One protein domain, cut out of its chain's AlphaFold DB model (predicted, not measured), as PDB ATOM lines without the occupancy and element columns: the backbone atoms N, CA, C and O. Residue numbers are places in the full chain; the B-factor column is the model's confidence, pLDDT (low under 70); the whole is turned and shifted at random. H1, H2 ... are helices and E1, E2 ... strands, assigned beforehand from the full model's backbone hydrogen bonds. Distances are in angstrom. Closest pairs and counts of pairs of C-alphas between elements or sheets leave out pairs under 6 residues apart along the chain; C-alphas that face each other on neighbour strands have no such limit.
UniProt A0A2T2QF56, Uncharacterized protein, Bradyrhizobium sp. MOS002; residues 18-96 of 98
ATOM      1  N   ASN A  18     153.184 220.372 233.991       76.31
ATOM      2  CA  ASN A  18     154.606 220.266 233.650       76.31
ATOM      3  C   ASN A  18     154.899 220.608 232.179       76.31
ATOM      4  O   ASN A  18     155.916 221.228 231.891       76.31
ATOM      5  N   LEU A  19     154.004 220.251 231.257       77.75
ATOM      6  CA  LEU A  19     154.136 220.512 229.826       77.75
ATOM      7  C   LEU A  19     153.999 222.000 229.508       77.75
ATOM      8  O   LEU A  19     154.841 222.565 228.816       77.75
ATOM      9  N   GLN A  20     152.987 222.669 230.064       79.25
ATOM     10  CA  GLN A  20     152.856 224.120 229.896       79.25
ATOM     11  C   GLN A  20     154.063 224.862 230.477       79.25
ATOM     12  O   GLN A  20     154.564 225.801 229.859       79.25
ATOM     13  N   SER A  21     154.568 224.408 231.630       85.69
ATOM     14  CA  SER A  21     155.780 224.964 232.229       85.69
ATOM     15  C   SER A  21     157.003 224.771 231.331       85.69
ATOM     16  O   SER A  21     157.754 225.722 231.134       85.69
ATOM     17  N   ALA A  22     157.203 223.575 230.773       85.88
ATOM     18  CA  ALA A  22     158.354 223.281 229.922       85.88
ATOM     19  C   ALA A  22     158.296 224.032 228.580       85.88
ATOM     20  O   ALA A  22     159.312 224.544 228.113       85.88
ATOM     21  N   LEU A  23     157.103 224.166 227.987       85.50
ATOM     22  CA  LEU A  23     156.887 224.981 226.786       85.50
ATOM     23  C   LEU A  23     157.212 226.450 227.049       85.50
ATOM     24  O   LEU A  23     157.926 227.070 226.266       85.50
ATOM     25  N   LYS A  24     156.712 226.996 228.160       87.69
ATOM     26  CA  LYS A  24     156.971 228.383 228.545       87.69
ATOM     27  C   LYS A  24     158.462 228.630 228.787       87.69
ATOM     28  O   LYS A  24     159.004 229.587 228.250       87.69
ATOM     29  N   GLU A  25     159.125 227.745 229.528       90.31
ATOM     30  CA  GLU A  25     160.569 227.821 229.782       90.31
ATOM     31  C   GLU A  25     161.380 227.792 228.477       90.31
ATOM     32  O   GLU A  25     162.332 228.559 228.312       90.31
ATOM     33  N   PHE A  26     160.982 226.960 227.509       91.75
ATOM     34  CA  PHE A  26     161.612 226.954 226.192       91.75
ATOM     35  C   PHE A  26     161.352 228.244 225.404       91.75
ATOM     36  O   PHE A  26     162.294 228.795 224.839       91.75
ATOM     37  N   GLU A  27     160.121 228.754 225.368       89.56
ATOM     38  CA  GLU A  27     159.803 229.997 224.648       89.56
ATOM     39  C   GLU A  27     160.524 231.221 225.243       89.56
ATOM     40  O   GLU A  27     160.957 232.103 224.495       89.56
ATOM     41  N   GLU A  28     160.713 231.255 226.565       91.12
ATOM     42  CA  GLU A  28     161.423 232.329 227.271       91.12
ATOM     43  C   GLU A  28     162.937 232.297 227.026       91.12
ATOM     44  O   GLU A  28     163.554 233.348 226.840       91.12
ATOM     45  N   HIS A  29     163.549 231.109 227.010       89.94
ATOM     46  CA  HIS A  29     165.012 230.989 227.030       89.94
ATOM     47  C   HIS A  29     165.630 230.465 225.731       89.94
ATOM     48  O   HIS A  29     166.781 230.785 225.432       89.94
ATOM     49  N   LYS A  30     164.902 229.652 224.960       88.19
ATOM     50  CA  LYS A  30     165.351 229.004 223.711       88.19
ATOM     51  C   LYS A  30     166.701 228.283 223.835       88.19
ATOM     52  O   LYS A  30     167.484 228.231 222.885       88.19
ATOM     53  N   THR A  31     166.988 227.732 225.013       94.00
ATOM     54  CA  THR A  31     168.235 227.014 225.302       94.00
ATOM     55  C   THR A  31     168.109 225.527 224.999       94.00
ATOM     56  O   THR A  31     167.013 224.968 224.963       94.00
ATOM     57  N   LEU A  32     169.257 224.863 224.826       91.19
ATOM     58  CA  LEU A  32     169.307 223.412 224.637       91.19
ATOM     59  C   LEU A  32     168.716 222.663 225.839       91.19
ATOM     60  O   LEU A  32     167.956 221.721 225.653       91.19
ATOM     61  N   PHE A  33     169.013 223.125 227.056       93.06
ATOM     62  CA  PHE A  33     168.468 222.554 228.286       93.06
ATOM     63  C   PHE A  33     166.936 222.616 228.312       93.06
ATOM     64  O   PHE A  33     166.281 221.606 228.553       93.06
ATOM     65  N   ALA A  34     166.352 223.774 227.990       91.31
ATOM     66  CA  ALA A  34     164.900 223.920 227.951       91.31
ATOM     67  C   ALA A  34     164.260 223.058 226.844       91.31
ATOM     68  O   ALA A  34     163.197 222.482 227.056       91.31
ATOM     69  N   ALA A  35     164.921 222.909 225.690       92.12
ATOM     70  CA  ALA A  35     164.453 222.039 224.608       92.12
ATOM     71  C   ALA A  35     164.477 220.549 225.000       92.12
ATOM     72  O   ALA A  35     163.530 219.817 224.716       92.12
ATOM     73  N   GLN A  36     165.533 220.103 225.688       91.62
ATOM     74  CA  GLN A  36     165.643 218.736 226.207       91.62
ATOM     75  C   GLN A  36     164.591 218.457 227.279       91.62
ATOM     76  O   GLN A  36     163.907 217.437 227.208       91.62
ATOM     77  N   LYS A  37     164.401 219.396 228.212       91.69
ATOM     78  CA  LYS A  37     163.367 219.310 229.247       91.69
ATOM     79  C   LYS A  37     161.965 219.269 228.649       91.69
ATOM     80  O   LYS A  37     161.131 218.486 229.098       91.69
ATOM     81  N   LEU A  38     161.703 220.083 227.623       90.12
ATOM     82  CA  LEU A  38     160.455 220.042 226.867       90.12
ATOM     83  C   LEU A  38     160.238 218.649 226.271       90.12
ATOM     84  O   LEU A  38     159.227 218.021 226.569       90.12
ATOM     85  N   ARG A  39     161.210 218.139 225.508       91.81
ATOM     86  CA  ARG A  39     161.164 216.791 224.927       91.81
ATOM     87  C   ARG A  39     160.887 215.722 225.989       91.81
ATOM     88  O   ARG A  39     159.945 214.962 225.822       91.81
ATOM     89  N   GLU A  40     161.656 215.682 227.077       90.94
ATOM     90  CA  GLU A  40     161.491 214.699 228.165       90.94
ATOM     91  C   GLU A  40     160.119 214.778 228.832       90.94
ATOM     92  O   GLU A  40     159.561 213.762 229.233       90.94
ATOM     93  N   THR A  41     159.557 215.983 228.942       87.38
ATOM     94  CA  THR A  41     158.244 216.186 229.560       87.38
ATOM     95  C   THR A  41     157.113 215.615 228.706       87.38
ATOM     96  O   THR A  41     156.140 215.109 229.264       87.38
ATOM     97  N   LEU A  42     157.206 215.710 227.374       82.75
ATOM     98  CA  LEU A  42     156.210 215.109 226.479       82.75
ATOM     99  C   LEU A  42     156.468 213.629 226.212       82.75
ATOM    100  O   LEU A  42     155.526 212.846 226.139       82.75
ATOM    101  N   PHE A  43     157.736 213.269 226.039       85.38
ATOM    102  CA  PHE A  43     158.175 211.974 225.539       85.38
ATOM    103  C   PHE A  43     159.349 211.467 226.399       85.38
ATOM    104  O   PHE A  43     160.506 211.570 225.979       85.38
ATOM    105  N   PRO A  44     159.085 210.934 227.609       86.75
ATOM    106  CA  PRO A  44     160.132 210.531 228.555       86.75
ATOM    107  C   PRO A  44     161.095 209.475 228.004       86.75
ATOM    108  O   PRO A  44     162.283 209.514 228.306       86.75
ATOM    109  N   ASP A  45     160.590 208.578 227.156       86.25
ATOM    110  CA  ASP A  45     161.368 207.489 226.552       86.25
ATOM    111  C   ASP A  45     162.042 207.892 225.228       86.25
ATOM    112  O   ASP A  45     162.624 207.053 224.539       86.25
ATOM    113  N   SER A  46     161.944 209.167 224.836       88.31
ATOM    114  CA  SER A  46     162.561 209.647 223.601       88.31
ATOM    115  C   SER A  46     164.058 209.905 223.755       88.31
ATOM    116  O   SER A  46     164.546 210.378 224.783       88.31
ATOM    117  N   GLU A  47     164.805 209.659 222.683       91.25
ATOM    118  CA  GLU A  47     166.260 209.793 222.668       91.25
ATOM    119  C   GLU A  47     166.705 210.661 221.495       91.25
ATOM    120  O   GLU A  47     166.261 210.458 220.369       91.25
ATOM    121  N   VAL A  48     167.603 211.618 221.746       90.94
ATOM    122  CA  VAL A  48     168.297 212.322 220.658       90.94
ATOM    123  C   VAL A  48     169.394 211.387 220.163       90.94
ATOM    124  O   VAL A  48     170.384 211.185 220.862       90.94
ATOM    125  N   ILE A  49     169.199 210.808 218.983       92.69
ATOM    126  CA  ILE A  49     170.118 209.817 218.400       92.69
ATOM    127  C   ILE A  49     171.122 210.451 217.432       92.69
ATOM    128  O   ILE A  49     172.158 209.857 217.140       92.69
ATOM    129  N   GLY A  50     170.835 211.668 216.968       91.75
ATOM    130  CA  GLY A  50     171.654 212.375 215.997       91.75
ATOM    131  C   GLY A  50     171.413 213.878 216.026       91.75
ATOM    132  O   GLY A  50     170.320 214.361 216.330       91.75
ATOM    133  N   HIS A  51     172.462 214.634 215.717       94.19
ATOM    134  CA  HIS A  51     172.355 216.050 215.393       94.19
ATOM    135  C   HIS A  51     173.498 216.473 214.470       94.19
ATOM    136  O   HIS A  51     174.661 216.126 214.691       94.19
ATOM    137  N   TYR A  52     173.193 217.275 213.460       95.00
ATOM    138  CA  TYR A  52     174.199 217.784 212.532       95.00
ATOM    139  C   TYR A  52     173.819 219.164 212.008       95.00
ATOM    140  O   TYR A  52     172.667 219.588 212.076       95.00
ATOM    141  N   GLN A  53     174.811 219.890 211.499       94.69
ATOM    142  CA  GLN A  53     174.577 221.167 210.840       94.69
ATOM    143  C   GLN A  53     174.386 220.921 209.339       94.69
ATOM    144  O   GLN A  53     175.313 220.499 208.648       94.69
ATOM    145  N   ALA A  54     173.173 221.154 208.846       87.94
ATOM    146  CA  ALA A  54     172.843 221.107 207.430       87.94
ATOM    147  C   ALA A  54     173.442 222.299 206.664       87.94
ATOM    148  O   ALA A  54     173.955 223.275 207.231       87.94
ATOM    149  N   ALA A  55     173.349 222.230 205.334       82.31
ATOM    150  CA  ALA A  55     173.711 223.338 204.462       82.31
ATOM    151  C   ALA A  55     172.945 224.620 204.853       82.31
ATOM    152  O   ALA A  55     171.840 224.570 205.386       82.31
ATOM    153  N   GLN A  56     173.541 225.785 204.582       86.38
ATOM    154  CA  GLN A  56     172.993 227.105 204.951       86.38
ATOM    155  C   GLN A  56     172.962 227.396 206.465       86.38
ATOM    156  O   GLN A  56     172.336 228.361 206.898       86.38
ATOM    157  N   GLY A  57     173.671 226.604 207.276       87.12
ATOM    158  CA  GLY A  57     173.881 226.886 208.699       87.12
ATOM    159  C   GLY A  57     172.724 226.479 209.611       87.12
ATOM    160  O   GLY A  57     172.758 226.809 210.798       87.12
ATOM    161  N   ARG A  58     171.728 225.754 209.088       92.19
ATOM    162  CA  ARG A  58     170.631 225.185 209.881       92.19
ATOM    163  C   ARG A  58     171.107 223.955 210.649       92.19
ATOM    164  O   ARG A  58     171.992 223.237 210.203       92.19
ATOM    165  N   TRP A  59     170.510 223.712 211.802       95.75
ATOM    166  CA  TRP A  59     170.702 222.505 212.593       95.75
ATOM    167  C   TRP A  59     169.579 221.522 212.326       95.75
ATOM    168  O   TRP A  59     168.423 221.931 212.267       95.75
ATOM    169  N   VAL A  60     169.926 220.248 212.228       94.38
ATOM    170  CA  VAL A  60     168.994 219.122 212.201       94.38
ATOM    171  C   VAL A  60     169.152 218.357 213.506       94.38
ATOM    172  O   VAL A  60     170.278 218.153 213.973       94.38
ATOM    173  N   ALA A  61     168.031 217.969 214.104       95.31
ATOM    174  CA  ALA A  61     167.992 217.053 215.235       95.31
ATOM    175  C   ALA A  61     167.175 215.824 214.852       95.31
ATOM    176  O   ALA A  61     166.106 215.970 214.267       95.31
ATOM    177  N   GLU A  62     167.663 214.647 215.227       94.75
ATOM    178  CA  GLU A  62     166.979 213.369 215.061       94.75
ATOM    179  C   GLU A  62     166.601 212.837 216.444       94.75
ATOM    180  O   GLU A  62     167.464 212.631 217.310       94.75
ATOM    181  N   ILE A  63     165.307 212.620 216.665       93.12
ATOM    182  CA  ILE A  63     164.777 212.070 217.911       93.12
ATOM    183  C   ILE A  63     164.065 210.765 217.608       93.12
ATOM    184  O   ILE A  63     163.169 210.703 216.768       93.12
ATOM    185  N   ARG A  64     164.440 209.722 218.340       91.00
ATOM    186  CA  ARG A  64     163.718 208.461 218.351       91.00
ATOM    187  C   ARG A  64     162.574 208.530 219.357       91.00
ATOM    188  O   ARG A  64     162.816 208.823 220.526       91.00
ATOM    189  N   TYR A  65     161.363 208.213 218.916       86.44
ATOM    190  CA  TYR A  65     160.165 208.084 219.744       86.44
ATOM    191  C   TYR A  65     159.334 206.893 219.257       86.44
ATOM    192  O   TYR A  65     159.119 206.761 218.060       86.44
ATOM    193  N   ASP A  66     158.917 206.010 220.170       83.56
ATOM    194  CA  ASP A  66     158.080 204.830 219.881       83.56
ATOM    195  C   ASP A  66     158.513 204.036 218.625       83.56
ATOM    196  O   ASP A  66     157.728 203.712 217.741       83.56
ATOM    197  N   HIS A  67     159.820 203.766 218.519       83.56
ATOM    198  CA  HIS A  67     160.483 203.087 217.391       83.56
ATOM    199  C   HIS A  67     160.577 203.861 216.064       83.56
ATOM    200  O   HIS A  67     161.238 203.382 215.139       83.56
ATOM    201  N   LEU A  68     160.007 205.060 215.976       87.88
ATOM    202  CA  LEU A  68     160.127 205.960 214.832       87.88
ATOM    203  C   LEU A  68     161.252 206.972 215.047       87.88
ATOM    204  O   LEU A  68     161.573 207.343 216.176       87.88
ATOM    205  N   ILE A  69     161.860 207.415 213.949       91.06
ATOM    206  CA  ILE A  69     162.821 208.518 213.942       91.06
ATOM    207  C   ILE A  69     162.106 209.727 213.357       91.06
ATOM    208  O   ILE A  69     161.579 209.660 212.248       91.06
ATOM    209  N   HIS A  70     162.096 210.812 214.118       91.25
ATOM    210  CA  HIS A  70     161.583 212.106 213.701       91.25
ATOM    211  C   HIS A  70     162.746 213.079 213.573       91.25
ATOM    212  O   HIS A  70     163.615 213.134 214.448       91.25
ATOM    213  N   GLU A  71     162.756 213.854 212.496       93.75
ATOM    214  CA  GLU A  71     163.804 214.821 212.208       93.75
ATOM    215  C   GLU A  71     163.200 216.169 211.859       93.75
ATOM    216  O   GLU A  71     162.233 216.245 211.114       93.75
ATOM    217  N   ALA A  72     163.783 217.240 212.387       92.75
ATOM    218  CA  ALA A  72     163.343 218.587 212.070       92.75
ATOM    219  C   ALA A  72     164.516 219.558 212.093       92.75
ATOM    220  O   ALA A  72     165.513 219.376 212.805       92.75
ATOM    221  N   GLU A  73     164.373 220.635 211.324       95.38
ATOM    222  CA  GLU A  73     165.404 221.654 211.182       95.38
ATOM    223  C   GLU A  73     165.105 222.912 212.004       95.38
ATOM    224  O   GLU A  73     163.970 223.391 212.079       95.38
ATOM    225  N   GLY A  74     166.150 223.555 212.519       93.00
ATOM    226  CA  GLY A  74     166.069 224.829 213.227       93.00
ATOM    227  C   GLY A  74     167.281 225.732 212.976       93.00
ATOM    228  O   GLY A  74     168.331 225.263 212.551       93.00
ATOM    229  N   PRO A  75     167.181 227.046 213.235       93.81
ATOM    230  CA  PRO A  75     168.333 227.953 213.204       93.81
ATOM    231  C   PRO A  75     169.370 227.640 214.298       93.81
ATOM    232  O   PRO A  75     170.523 228.045 214.198       93.81
ATOM    233  N   THR A  76     168.969 226.919 215.346       94.69
ATOM    234  CA  THR A  76     169.844 226.396 216.400       94.69
ATOM    235  C   THR A  76     169.438 224.961 216.717       94.69
ATOM    236  O   THR A  76     168.295 224.576 216.462       94.69
ATOM    237  N   LEU A  77     170.337 224.184 217.328       93.25
ATOM    238  CA  LEU A  77     170.027 222.822 217.774       93.25
ATOM    239  C   LEU A  77     168.832 222.779 218.742       93.25
ATOM    240  O   LEU A  77     167.988 221.896 218.648       93.25
ATOM    241  N   ALA A  78     168.718 223.767 219.633       94.38
ATOM    242  CA  ALA A  78     167.592 223.872 220.559       94.38
ATOM    243  C   ALA A  78     166.251 224.028 219.822       94.38
ATOM    244  O   ALA A  78     165.267 223.383 220.178       94.38
ATOM    245  N   VAL A  79     166.218 224.852 218.768       94.06
ATOM    246  CA  VAL A  79     165.011 225.027 217.951       94.06
ATOM    247  C   VAL A  79     164.730 223.789 217.101       94.06
ATOM    248  O   VAL A  79     163.570 223.429 216.954       94.06
ATOM    249  N   ALA A  80     165.761 223.107 216.594       94.19
ATOM    250  CA  ALA A  80     165.596 221.849 215.866       94.19
ATOM    251  C   ALA A  80     164.915 220.783 216.744       94.19
ATOM    252  O   ALA A  80     163.887 220.241 216.356       94.19
ATOM    253  N   ILE A  81     165.394 220.576 217.976       93.62
ATOM    254  CA  ILE A  81     164.780 219.648 218.947       93.62
ATOM    255  C   ILE A  81     163.323 220.023 219.243       93.62
ATOM    256  O   ILE A  81     162.449 219.159 219.237       93.62
ATOM    257  N   ALA A  82     163.038 221.305 219.488       92.25
ATOM    258  CA  ALA A  82     161.671 221.749 219.756       92.25
ATOM    259  C   ALA A  82     160.740 221.570 218.544       92.25
ATOM    260  O   ALA A  82     159.556 221.289 218.724       92.25
ATOM    261  N   ASN A  83     161.262 221.704 217.323       93.00
ATOM    262  CA  ASN A  83     160.505 221.431 216.105       93.00
ATOM    263  C   ASN A  83     160.213 219.936 215.950       93.00
ATOM    264  O   ASN A  83     159.072 219.605 215.656       93.00
ATOM    265  N   VAL A  84     161.162 219.044 216.262       92.19
ATOM    266  CA  VAL A  84     160.897 217.594 216.267       92.19
ATOM    267  C   VAL A  84     159.760 217.257 217.232       92.19
ATOM    268  O   VAL A  84     158.828 216.540 216.883       92.19
ATOM    269  N   VAL A  85     159.792 217.825 218.442       89.81
ATOM    270  CA  VAL A  85     158.714 217.653 219.427       89.81
ATOM    271  C   VAL A  85     157.367 218.109 218.858       89.81
ATOM    272  O   VAL A  85     156.373 217.410 219.038       89.81
ATOM    273  N   ARG A  86     157.319 219.251 218.161       87.31
ATOM    274  CA  ARG A  86     156.092 219.743 217.514       87.31
ATOM    275  C   ARG A  86     155.602 218.797 216.425       87.31
ATOM    276  O   ARG A  86     154.421 218.476 216.432       87.31
ATOM    277  N   GLU A  87     156.487 218.311 215.563       87.44
ATOM    278  CA  GLU A  87     156.126 217.374 214.496       87.44
ATOM    279  C   GLU A  87     155.580 216.051 215.042       87.44
ATOM    280  O   GLU A  87     154.598 215.537 214.515       87.44
ATOM    281  N   ILE A  88     156.149 215.522 216.134       85.00
ATOM    282  CA  ILE A  88     155.603 214.329 216.800       85.00
ATOM    283  C   ILE A  88     154.179 214.609 217.302       85.00
ATOM    284  O   ILE A  88     153.276 213.814 217.053       85.00
ATOM    285  N   ILE A  89     153.945 215.744 217.976       83.06
ATOM    286  CA  ILE A  89     152.601 216.123 218.457       83.06
ATOM    287  C   ILE A  89     151.617 216.270 217.286       83.06
ATOM    288  O   ILE A  89     150.489 215.787 217.371       83.06
ATOM    289  N   GLU A  90     152.028 216.949 216.213       79.94
ATOM    290  CA  GLU A  90     151.206 217.168 215.019       79.94
ATOM    291  C   GLU A  90     150.856 215.836 214.343       79.94
ATOM    292  O   GLU A  90     149.679 215.571 214.092       79.94
ATOM    293  N   GLY A  91     151.842 214.951 214.164       75.62
ATOM    294  CA  GLY A  91     151.646 213.619 213.595       75.62
ATOM    295  C   GLY A  91     150.744 212.715 214.443       75.62
ATOM    296  O   GLY A  91     149.940 211.966 213.891       75.62
ATOM    297  N   LEU A  92     150.805 212.814 215.776       66.94
ATOM    298  CA  LEU A  92     149.879 212.105 216.674       66.94
ATOM    299  C   LEU A  92     148.433 212.617 216.543       66.94
ATOM    300  O   LEU A  92     147.490 211.841 216.691       66.94
ATOM    301  N   GLY A  93     148.244 213.907 216.248       59.03
ATOM    302  CA  GLY A  93     146.923 214.511 216.044       59.03
ATOM    303  C   GLY A  93     146.247 214.100 214.732       59.03
ATOM    304  O   GLY A  93     145.019 214.009 214.681       59.03
ATOM    305  N   GLU A  94     147.027 213.818 213.686       58.53
ATOM    306  CA  GLU A  94     146.516 213.360 212.383       58.53
ATOM    307  C   GLU A  94     146.111 211.875 212.372       58.53
ATOM    308  O   GLU A  94     145.308 211.468 211.533       58.53
ATOM    309  N   GLN A  95     146.601 211.066 213.320       47.47
ATOM    310  CA  GLN A  95     146.299 209.629 213.421       47.47
ATOM    311  C   GLN A  95     145.032 209.296 214.232       47.47
ATOM    312  O   GLN A  95     144.756 208.120 214.481       47.47
ATOM    313  N   ALA A  96     144.238 210.292 214.646       37.12
ATOM    314  CA  ALA A  96     142.967 210.033 215.321       37.12
ATOM    315  C   ALA A  96     142.032 209.211 214.395       37.12
ATOM    316  O   ALA A  96     141.713 209.671 213.296       37.12
TER     317      ALA A  96
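This is residues 18 to 96 of the 98 residues of an uncharacterized protein of Bradyrhizobium sp. MOS002 (UniProt A0A2T2QF56). A three-stranded antiparallel sheet has helix H3 slantwise over one face; helical hairpin H1 and H2 packs on H3 through H2. The printed part has 79 residues, mixed class, ordered H1 H2 E1 E2 E3 H3. It is compact: radius of gyration of the C-alphas 11.9 A, spans 35 by 28 by 20 A.

E1 is residues 47 to 53, E2 59 to 65, E3 68 to 74. H3, residues 77 to 94, 25.9 A long, ends at C-alpha (146.516, 213.360, 212.383). H1, residues 18 to 29, begins at C-alpha (154.606, 220.266, 233.650); H2 is 32 to 42.

E1 E2 E3 form a meander, neighbours antiparallel in turn; N 49 and O 62 are 3.0 A apart, N 63 and O 70 2.8 A. H3's height over the sheet is 5.4 A. H2 touches H3, closest C-alphas 32 and 78, 4.4 A; H1 touches H2, closest 26 and 34, 4.8 A. Every helix O i to N i+4 pair is within hydrogen-bond range.

No cut; residues 92 to 96 have pLDDT under 70.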